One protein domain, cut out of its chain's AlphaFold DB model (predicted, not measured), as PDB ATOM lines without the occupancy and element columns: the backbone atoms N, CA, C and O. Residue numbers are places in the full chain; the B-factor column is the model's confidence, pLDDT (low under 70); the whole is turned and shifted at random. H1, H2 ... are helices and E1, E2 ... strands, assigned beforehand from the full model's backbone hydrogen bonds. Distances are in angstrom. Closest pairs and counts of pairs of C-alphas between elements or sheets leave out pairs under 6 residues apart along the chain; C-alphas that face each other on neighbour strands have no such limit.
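AT A GLANCE: This is residues 4 to 67 of the 109 residues of a protein of Nicotiana tabacum (UniProt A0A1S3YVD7). With little regular structure, a long looping stretch, residues 4 to 34, lies over one face of a small three-stranded sheet, and the short helix H1 sits at one end. The 64 printed residues hold E1, E2, E3 and H1 in that order, the sheet running E1, E2, E3, antiparallel. Mostly strand, with only 22 residues in named elements, it is compact, radius of gyration of the C-alphas 11.9 A, and only just elongated, 32 by 21 by 18 A.

IN THESE COORDINATES: After residues 4 to 34, E1, residues 35 to 40, begins at C-alpha 35 (24.320, -53.917, -43.958) and spans 16.5 A. E2, 45 to 50, spans 15.8 A; E3, 55 to 60, 16.5 A. H1, 63 to 66, 5.2 A, ends at C-alpha 66 (3.034, -54.178, -48.606).

HOW THE PARTS SIT: E1, E2 and E3 form a meander, each strand the antiparallel neighbour of the one before. In hairpin E1 and E2, at 158 degrees, N 38 and O 47 are within hydrogen-bond range, 2.9 A. In hairpin E2 and E3, at 160 degrees, N 48 and O 57 are, 2.8 A. H1 is only just on the sheet, with 5 pairs of C-alphas within 10 A, and only grazes it. H1 is too short for an O i to N i+4 pair; its one O i to N i+3 pair is within range.

THE WHOLE: The C-alphas of Ile 18 and Ser 67, the two farthest apart, are 32.7 A apart. The printed part has no cut, and its three links between named elements are tight. Residues 4 to 6 have pLDDT under 70.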
ATOM      1  N   ILE A   4      11.580 -54.833 -55.827       59.09
ATOM      2  CA  ILE A   4      10.130 -55.069 -55.789       59.09
ATOM      3  C   ILE A   4       9.755 -55.817 -57.086       59.09
ATOM      4  O   ILE A   4      10.329 -55.552 -58.142       59.09
ATOM      5  N   LEU A   5       8.874 -56.824 -57.047       48.62
ATOM      6  CA  LEU A   5       8.575 -57.629 -58.248       48.62
ATOM      7  C   LEU A   5       7.975 -56.744 -59.363       48.62
ATOM      8  O   LEU A   5       7.008 -56.039 -59.108       48.62
ATOM      9  N   HIS A   6       8.530 -56.849 -60.584       63.91
ATOM     10  CA  HIS A   6       8.339 -56.041 -61.818       63.91
ATOM     11  C   HIS A   6       9.406 -54.981 -62.138       63.91
ATOM     12  O   HIS A   6       9.410 -54.454 -63.251       63.91
ATOM     13  N   GLY A   7      10.369 -54.734 -61.252       70.69
ATOM     14  CA  GLY A   7      11.494 -53.861 -61.573       70.69
ATOM     15  C   GLY A   7      12.349 -53.541 -60.359       70.69
ATOM     16  O   GLY A   7      11.897 -53.566 -59.220       70.69
ATOM     17  N   VAL A   8      13.615 -53.226 -60.594       75.81
ATOM     18  CA  VAL A   8      14.479 -52.745 -59.520       75.81
ATOM     19  C   VAL A   8      14.252 -51.251 -59.364       75.81
ATOM     20  O   VAL A   8      14.491 -50.488 -60.298       75.81
ATOM     21  N   THR A   9      13.837 -50.830 -58.176       79.94
ATOM     22  CA  THR A   9      13.731 -49.417 -57.818       79.94
ATOM     23  C   THR A   9      14.592 -49.133 -56.596       79.94
ATOM     24  O   THR A   9      14.675 -49.919 -55.655       79.94
ATOM     25  N   THR A  10      15.268 -47.991 -56.599       83.81
ATOM     26  CA  THR A  10      16.034 -47.549 -55.434       83.81
ATOM     27  C   THR A  10      15.122 -46.715 -54.545       83.81
ATOM     28  O   THR A  10      14.738 -45.611 -54.920       83.81
ATOM     29  N   ILE A  11      14.778 -47.237 -53.368       83.94
ATOM     30  CA  ILE A  11      13.912 -46.547 -52.395       83.94
ATOM     31  C   ILE A  11      14.697 -45.667 -51.406       83.94
ATOM     32  O   ILE A  11      14.152 -44.706 -50.869       83.94
ATOM     33  N   ALA A  12      15.982 -45.968 -51.182       87.94
ATOM     34  CA  ALA A  12      16.873 -45.206 -50.309       87.94
ATOM     35  C   ALA A  12      18.347 -45.382 -50.707       87.94
ATOM     36  O   ALA A  12      18.690 -46.361 -51.373       87.94
ATOM     37  N   GLY A  13      19.221 -44.452 -50.300       86.81
ATOM     38  CA  GLY A  13      20.675 -44.598 -50.488       86.81
ATOM     39  C   GLY A  13      21.240 -44.178 -51.846       86.81
ATOM     40  O   GLY A  13      22.419 -44.391 -52.091       86.81
ATOM     41  N   GLY A  14      20.425 -43.642 -52.760       79.62
ATOM     42  CA  GLY A  14      20.817 -43.527 -54.172       79.62
ATOM     43  C   GLY A  14      21.616 -42.286 -54.574       79.62
ATOM     44  O   GLY A  14      22.199 -42.306 -55.653       79.62
ATOM     45  N   TYR A  15      21.652 -41.214 -53.772       80.19
ATOM     46  CA  TYR A  15      22.399 -40.002 -54.151       80.19
ATOM     47  C   TYR A  15      23.878 -40.047 -53.767       80.19
ATOM     48  O   TYR A  15      24.712 -39.484 -54.475       80.19
ATOM     49  N   SER A  16      24.216 -40.709 -52.659       75.69
ATOM     50  CA  SER A  16      25.607 -40.881 -52.246       75.69
ATOM     51  C   SER A  16      26.154 -42.181 -52.819       75.69
ATOM     52  O   SER A  16      25.714 -43.261 -52.447       75.69
ATOM     53  N   LEU A  17      27.162 -42.075 -53.685       78.44
ATOM     54  CA  LEU A  17      27.978 -43.218 -54.115       78.44
ATOM     55  C   LEU A  17      28.999 -43.634 -53.046       78.44
ATOM     56  O   LEU A  17      29.698 -44.630 -53.212       78.44
ATOM     57  N   ILE A  18      29.117 -42.844 -51.977       84.19
ATOM     58  CA  ILE A  18      30.051 -43.078 -50.884       84.19
ATOM     59  C   ILE A  18      29.285 -43.727 -49.724       84.19
ATOM     60  O   ILE A  18      28.244 -43.182 -49.323       84.19
ATOM     61  N   PRO A  19      29.799 -44.835 -49.160       87.88
ATOM     62  CA  PRO A  19      29.236 -45.457 -47.969       87.88
ATOM     63  C   PRO A  19      29.163 -44.451 -46.821       87.88
ATOM     64  O   PRO A  19      30.082 -43.656 -46.606       87.88
ATOM     65  N   GLY A  20      28.070 -44.468 -46.068       88.75
ATOM     66  CA  GLY A  20      27.806 -43.433 -45.078       88.75
ATOM     67  C   GLY A  20      26.833 -43.838 -43.986       88.75
ATOM     68  O   GLY A  20      26.398 -44.978 -43.872       88.75
ATOM     69  N   ARG A  21      26.516 -42.868 -43.133       90.31
ATOM     70  CA  ARG A  21      25.593 -43.049 -42.005       90.31
ATOM     71  C   ARG A  21      24.582 -41.929 -41.842       90.31
ATOM     72  O   ARG A  21      23.937 -41.837 -40.807       90.31
ATOM     73  N   ALA A  22      24.522 -41.030 -42.816       89.06
ATOM     74  CA  ALA A  22      23.587 -39.924 -42.782       89.06
ATOM     75  C   ALA A  22      22.168 -40.468 -42.916       89.06
ATOM     76  O   ALA A  22      21.872 -41.210 -43.854       89.06
ATOM     77  N   ASP A  23      21.307 -40.084 -41.988       86.12
ATOM     78  CA  ASP A  23      19.876 -40.283 -42.129       86.12
ATOM     79  C   ASP A  23      19.284 -39.175 -42.998       86.12
ATOM     80  O   ASP A  23      19.832 -38.078 -43.125       86.12
ATOM     81  N   GLY A  24      18.153 -39.468 -43.621       87.06
ATOM     82  CA  GLY A  24      17.482 -38.528 -44.498       87.06
ATOM     83  C   GLY A  24      16.303 -39.178 -45.207       87.06
ATOM     84  O   GLY A  24      16.145 -40.399 -45.173       87.06
ATOM     85  N   PRO A  25      15.452 -38.376 -45.857       85.69
ATOM     86  CA  PRO A  25      14.326 -38.904 -46.610       85.69
ATOM     87  C   PRO A  25      14.814 -39.660 -47.854       85.69
ATOM     88  O   PRO A  25      15.526 -39.104 -48.693       85.69
ATOM     89  N   GLY A  26      14.404 -40.925 -47.986       84.94
ATOM     90  CA  GLY A  26      14.620 -41.750 -49.179       84.94
ATOM     91  C   GLY A  26      16.074 -41.760 -49.661       84.94
ATOM     92  O   GLY A  26      16.973 -42.270 -48.993       84.94
ATOM     93  N   LEU A  27      16.311 -41.203 -50.852       87.31
ATOM     94  CA  LEU A  27      17.613 -41.220 -51.526       87.31
ATOM     95  C   LEU A  27      18.701 -40.381 -50.831       87.31
ATOM     96  O   LEU A  27      19.876 -40.594 -51.125       87.31
ATOM     97  N   ASN A  28      18.331 -39.463 -49.927       89.06
ATOM     98  CA  ASN A  28      19.279 -38.658 -49.145       89.06
ATOM     99  C   ASN A  28      19.897 -39.429 -47.971       89.06
ATOM    100  O   ASN A  28      20.890 -38.971 -47.408       89.06
ATOM    101  N   ALA A  29      19.320 -40.570 -47.582       90.69
ATOM    102  CA  ALA A  29      19.945 -41.448 -46.604       90.69
ATOM    103  C   ALA A  29      21.224 -42.073 -47.182       90.69
ATOM    104  O   ALA A  29      21.357 -42.236 -48.392       90.69
ATOM    105  N   SER A  30      22.153 -42.466 -46.316       90.69
ATOM    106  CA  SER A  30      23.344 -43.241 -46.670       90.69
ATOM    107  C   SER A  30      23.566 -44.370 -45.669       90.69
ATOM    108  O   SER A  30      23.271 -44.246 -44.472       90.69
ATOM    109  N   PHE A  31      24.090 -45.473 -46.192       90.12
ATOM    110  CA  PHE A  31      24.322 -46.725 -45.480       90.12
ATOM    111  C   PHE A  31      25.771 -47.154 -45.691       90.12
ATOM    112  O   PHE A  31      26.397 -46.737 -46.671       90.12
ATOM    113  N   SER A  32      26.319 -47.947 -44.771       92.06
ATOM    114  CA  SER A  32      27.630 -48.556 -44.994       92.06
ATOM    115  C   SER A  32      27.559 -49.641 -46.072       92.06
ATOM    116  O   SER A  32      26.477 -50.003 -46.524       92.06
ATOM    117  N   ASP A  33      28.710 -50.186 -46.460       90.50
ATOM    118  CA  ASP A  33      28.764 -51.345 -47.361       90.50
ATOM    119  C   ASP A  33      28.425 -52.669 -46.661       90.50
ATOM    120  O   ASP A  33      28.201 -53.678 -47.326       90.50
ATOM    121  N   ASP A  34      28.377 -52.681 -45.325       92.56
ATOM    122  CA  ASP A  34      28.097 -53.869 -44.521       92.56
ATOM    123  C   ASP A  34      26.768 -53.705 -43.777       92.56
ATOM    124  O   ASP A  34      26.717 -53.352 -42.593       92.56
ATOM    125  N   PHE A  35      25.674 -53.946 -44.500       91.88
ATOM    126  CA  PHE A  35      24.320 -53.917 -43.958       91.88
ATOM    127  C   PHE A  35      23.488 -55.120 -44.395       91.88
ATOM    128  O   PHE A  35      23.756 -55.780 -45.398       91.88
ATOM    129  N   GLU A  36      22.431 -55.380 -43.635       92.25
ATOM    130  CA  GLU A  36      21.476 -56.452 -43.880       92.25
ATOM    131  C   GLU A  36      20.040 -55.936 -43.768       92.25
ATOM    132  O   GLU A  36      19.779 -54.937 -43.094       92.25
ATOM    133  N   LEU A  37      19.113 -56.617 -44.446       91.88
ATOM    134  CA  LEU A  37      17.716 -56.215 -44.567       91.88
ATOM    135  C   LEU A  37      16.780 -57.297 -44.034       91.88
ATOM    136  O   LEU A  37      16.950 -58.475 -44.335       91.88
ATOM    137  N   SER A  38      15.738 -56.880 -43.320       91.88
ATOM    138  CA  SER A  38      14.642 -57.752 -42.896       91.88
ATOM    139  C   SER A  38      13.302 -57.054 -43.105       91.88
ATOM    140  O   SER A  38      13.137 -55.896 -42.735       91.88
ATOM    141  N   PHE A  39      12.335 -57.737 -43.719       90.44
ATOM    142  CA  PHE A  39      10.996 -57.190 -43.933       90.44
ATOM    143  C   PHE A  39      10.053 -57.617 -42.806       90.44
ATOM    144  O   PHE A  39       9.954 -58.803 -42.496       90.44
ATOM    145  N   VAL A  40       9.333 -56.654 -42.226       90.38
ATOM    146  CA  VAL A  40       8.342 -56.850 -41.161       90.38
ATOM    147  C   VAL A  40       6.942 -56.568 -41.728       90.38
ATOM    148  O   VAL A  40       6.535 -55.404 -41.809       90.38
ATOM    149  N   PRO A  41       6.174 -57.608 -42.113       85.75
ATOM    150  CA  PRO A  41       4.891 -57.430 -42.793       85.75
ATOM    151  C   PRO A  41       3.832 -56.733 -41.937       85.75
ATOM    152  O   PRO A  41       3.072 -55.926 -42.458       85.75
ATOM    153  N   GLU A  42       3.799 -57.010 -40.629       86.88
ATOM    154  CA  GLU A  42       2.797 -56.453 -39.702       86.88
ATOM    155  C   GLU A  42       2.846 -54.926 -39.614       86.88
ATOM    156  O   GLU A  42       1.831 -54.285 -39.358       86.88
ATOM    157  N   ARG A  43       4.033 -54.350 -39.828       88.00
ATOM    158  CA  ARG A  43       4.275 -52.905 -39.757       88.00
ATOM    159  C   ARG A  43       4.471 -52.264 -41.128       88.00
ATOM    160  O   ARG A  43       4.544 -51.045 -41.205       88.00
ATOM    161  N   CYS A  44       4.502 -53.062 -42.201       90.25
ATOM    162  CA  CYS A  44       4.819 -52.594 -43.552       90.25
ATOM    163  C   CYS A  44       6.184 -51.876 -43.597       90.25
ATOM    164  O   CYS A  44       6.329 -50.738 -44.041       90.25
ATOM    165  N   THR A  45       7.211 -52.546 -43.075       91.06
ATOM    166  CA  THR A  45       8.480 -51.891 -42.748       91.06
ATOM    167  C   THR A  45       9.681 -52.735 -43.142       91.06
ATOM    168  O   THR A  45       9.689 -53.949 -42.936       91.06
ATOM    169  N   LEU A  46      10.726 -52.086 -43.651       91.12
ATOM    170  CA  LEU A  46      12.040 -52.681 -43.862       91.12
ATOM    171  C   LEU A  46      12.982 -52.278 -42.717       91.12
ATOM    172  O   LEU A  46      13.249 -51.097 -42.503       91.12
ATOM    173  N   MET A  47      13.496 -53.264 -41.995       93.25
ATOM    174  CA  MET A  47      14.527 -53.101 -40.974       93.25
ATOM    175  C   MET A  47      15.907 -53.234 -41.610       93.25
ATOM    176  O   MET A  47      16.138 -54.127 -42.427       93.25
ATOM    177  N   ILE A  48      16.824 -52.363 -41.204       93.06
ATOM    178  CA  ILE A  48      18.201 -52.306 -41.686       93.06
ATOM    179  C   ILE A  48      19.123 -52.504 -40.495       93.06
ATOM    180  O   ILE A  48      19.121 -51.695 -39.571       93.06
ATOM    181  N   SER A  49      19.923 -53.562 -40.530       94.81
ATOM    182  CA  SER A  49      21.012 -53.776 -39.581       94.81
ATOM    183  C   SER A  49      22.313 -53.359 -40.253       94.81
ATOM    184  O   SER A  49      22.827 -54.080 -41.104       94.81
ATOM    185  N   ASP A  50      22.816 -52.174 -39.926       94.06
ATOM    186  CA  ASP A  50      24.063 -51.644 -40.469       94.06
ATOM    187  C   ASP A  50      25.211 -51.984 -39.508       94.06
ATOM    188  O   ASP A  50      25.399 -51.341 -38.467       94.06
ATOM    189  N   ARG A  51      25.972 -53.031 -39.845       93.94
ATOM    190  CA  ARG A  51      27.099 -53.521 -39.041       93.94
ATOM    191  C   ARG A  51      28.283 -52.564 -39.090       93.94
ATOM    192  O   ARG A  51      28.928 -52.355 -38.060       93.94
ATOM    193  N   GLY A  52      28.527 -51.940 -40.242       91.81
ATOM    194  CA  GLY A  52      29.607 -50.969 -40.416       91.81
ATOM    195  C   GLY A  52      29.452 -49.747 -39.508       91.81
ATOM    196  O   GLY A  52      30.429 -49.276 -38.923       91.81
ATOM    197  N   THR A  53      28.222 -49.258 -39.329       91.75
ATOM    198  CA  THR A  53      27.941 -48.086 -38.478       91.75
ATOM    199  C   THR A  53      27.421 -48.444 -37.088       91.75
ATOM    200  O   THR A  53      27.356 -47.562 -36.232       91.75
ATOM    201  N   LYS A  54      27.141 -49.731 -36.834       92.94
ATOM    202  CA  LYS A  54      26.575 -50.271 -35.585       92.94
ATOM    203  C   LYS A  54      25.216 -49.654 -35.246       92.94
ATOM    204  O   LYS A  54      24.948 -49.317 -34.095       92.94
ATOM    205  N   LEU A  55      24.371 -49.492 -36.262       92.56
ATOM    206  CA  LEU A  55      23.047 -48.886 -36.144       92.56
ATOM    207  C   LEU A  55      21.974 -49.833 -36.675       92.56
ATOM    208  O   LEU A  55      22.176 -50.523 -37.671       92.56
ATOM    209  N   VAL A  56      20.808 -49.810 -36.034       93.44
ATOM    210  CA  VAL A  56      19.587 -50.418 -36.568       93.44
ATOM    211  C   VAL A  56      18.670 -49.290 -37.012       93.44
ATOM    212  O   VAL A  56      18.447 -48.349 -36.251       93.44
ATOM    213  N   ARG A  57      18.174 -49.356 -38.246       91.19
ATOM    214  CA  ARG A  57      17.332 -48.314 -38.846       91.19
ATOM    215  C   ARG A  57      16.071 -48.912 -39.441       91.19
ATOM    216  O   ARG A  57      16.032 -50.086 -39.797       91.19
ATOM    217  N   GLU A  58      15.055 -48.076 -39.562       90.69
ATOM    218  CA  GLU A  58      13.730 -48.465 -40.018       90.69
ATOM    219  C   GLU A  58      13.331 -47.632 -41.242       90.69
ATOM    220  O   GLU A  58      13.443 -46.406 -41.220       90.69
ATOM    221  N   ILE A  59      12.844 -48.284 -42.301       89.94
ATOM    222  CA  ILE A  59      12.210 -47.628 -43.448       89.94
ATOM    223  C   ILE A  59      10.754 -48.078 -43.521       89.94
ATOM    224  O   ILE A  59      10.466 -49.247 -43.786       89.94
ATOM    225  N   GLN A  60       9.833 -47.136 -43.334       89.62
ATOM    226  CA  GLN A  60       8.414 -47.369 -43.585       89.62
ATOM    227  C   GLN A  60       8.169 -47.418 -45.092       89.62
ATOM    228  O   GLN A  60       8.531 -46.490 -45.820       89.62
ATOM    229  N   LEU A  61       7.592 -48.523 -45.558       87.31
ATOM    230  CA  LEU A  61       7.227 -48.690 -46.957       87.31
ATOM    231  C   LEU A  61       5.841 -48.102 -47.207       87.31
ATOM    232  O   LEU A  61       5.068 -47.837 -46.285       87.31
ATOM    233  N   LYS A  62       5.526 -47.891 -48.482       84.44
ATOM    234  CA  LYS A  62       4.187 -47.464 -48.860       84.44
ATOM    235  C   LYS A  62       3.220 -48.645 -48.770       84.44
ATOM    236  O   LYS A  62       3.606 -49.796 -48.971       84.44
ATOM    237  N   ALA A  63       1.953 -48.360 -48.479       82.88
ATOM    238  CA  ALA A  63       0.945 -49.396 -48.258       82.88
ATOM    239  C   ALA A  63       0.756 -50.309 -49.483       82.88
ATOM    240  O   ALA A  63       0.531 -51.511 -49.333       82.88
ATOM    241  N   GLU A  64       0.892 -49.757 -50.691       79.38
ATOM    242  CA  GLU A  64       0.828 -50.499 -51.949       79.38
ATOM    243  C   GLU A  64       1.924 -51.569 -52.065       79.38
ATOM    244  O   GLU A  64       1.625 -52.688 -52.487       79.38
ATOM    245  N   ASP A  65       3.144 -51.281 -51.599       78.06
ATOM    246  CA  ASP A  65       4.292 -52.197 -51.654       78.06
ATOM    247  C   ASP A  65       4.154 -53.357 -50.654       78.06
ATOM    248  O   ASP A  65       4.775 -54.410 -50.802       78.06
ATOM    249  N   CYS A  66       3.311 -53.179 -49.637       81.56
ATOM    250  CA  CYS A  66       3.034 -54.178 -48.606       81.56
ATOM    251  C   CYS A  66       1.776 -54.998 -48.873       81.56
ATOM    252  O   CYS A  66       1.543 -56.007 -48.199       81.56
ATOM    253  N   SER A  67       0.946 -54.572 -49.827       72.12
ATOM    254  CA  SER A  67      -0.296 -55.262 -50.139       72.12
ATOM    255  C   SER A  67       0.014 -56.665 -50.672       72.12
ATOM    256  O   SER A  67       0.477 -56.871 -51.793       72.12
TER     257      SER A  67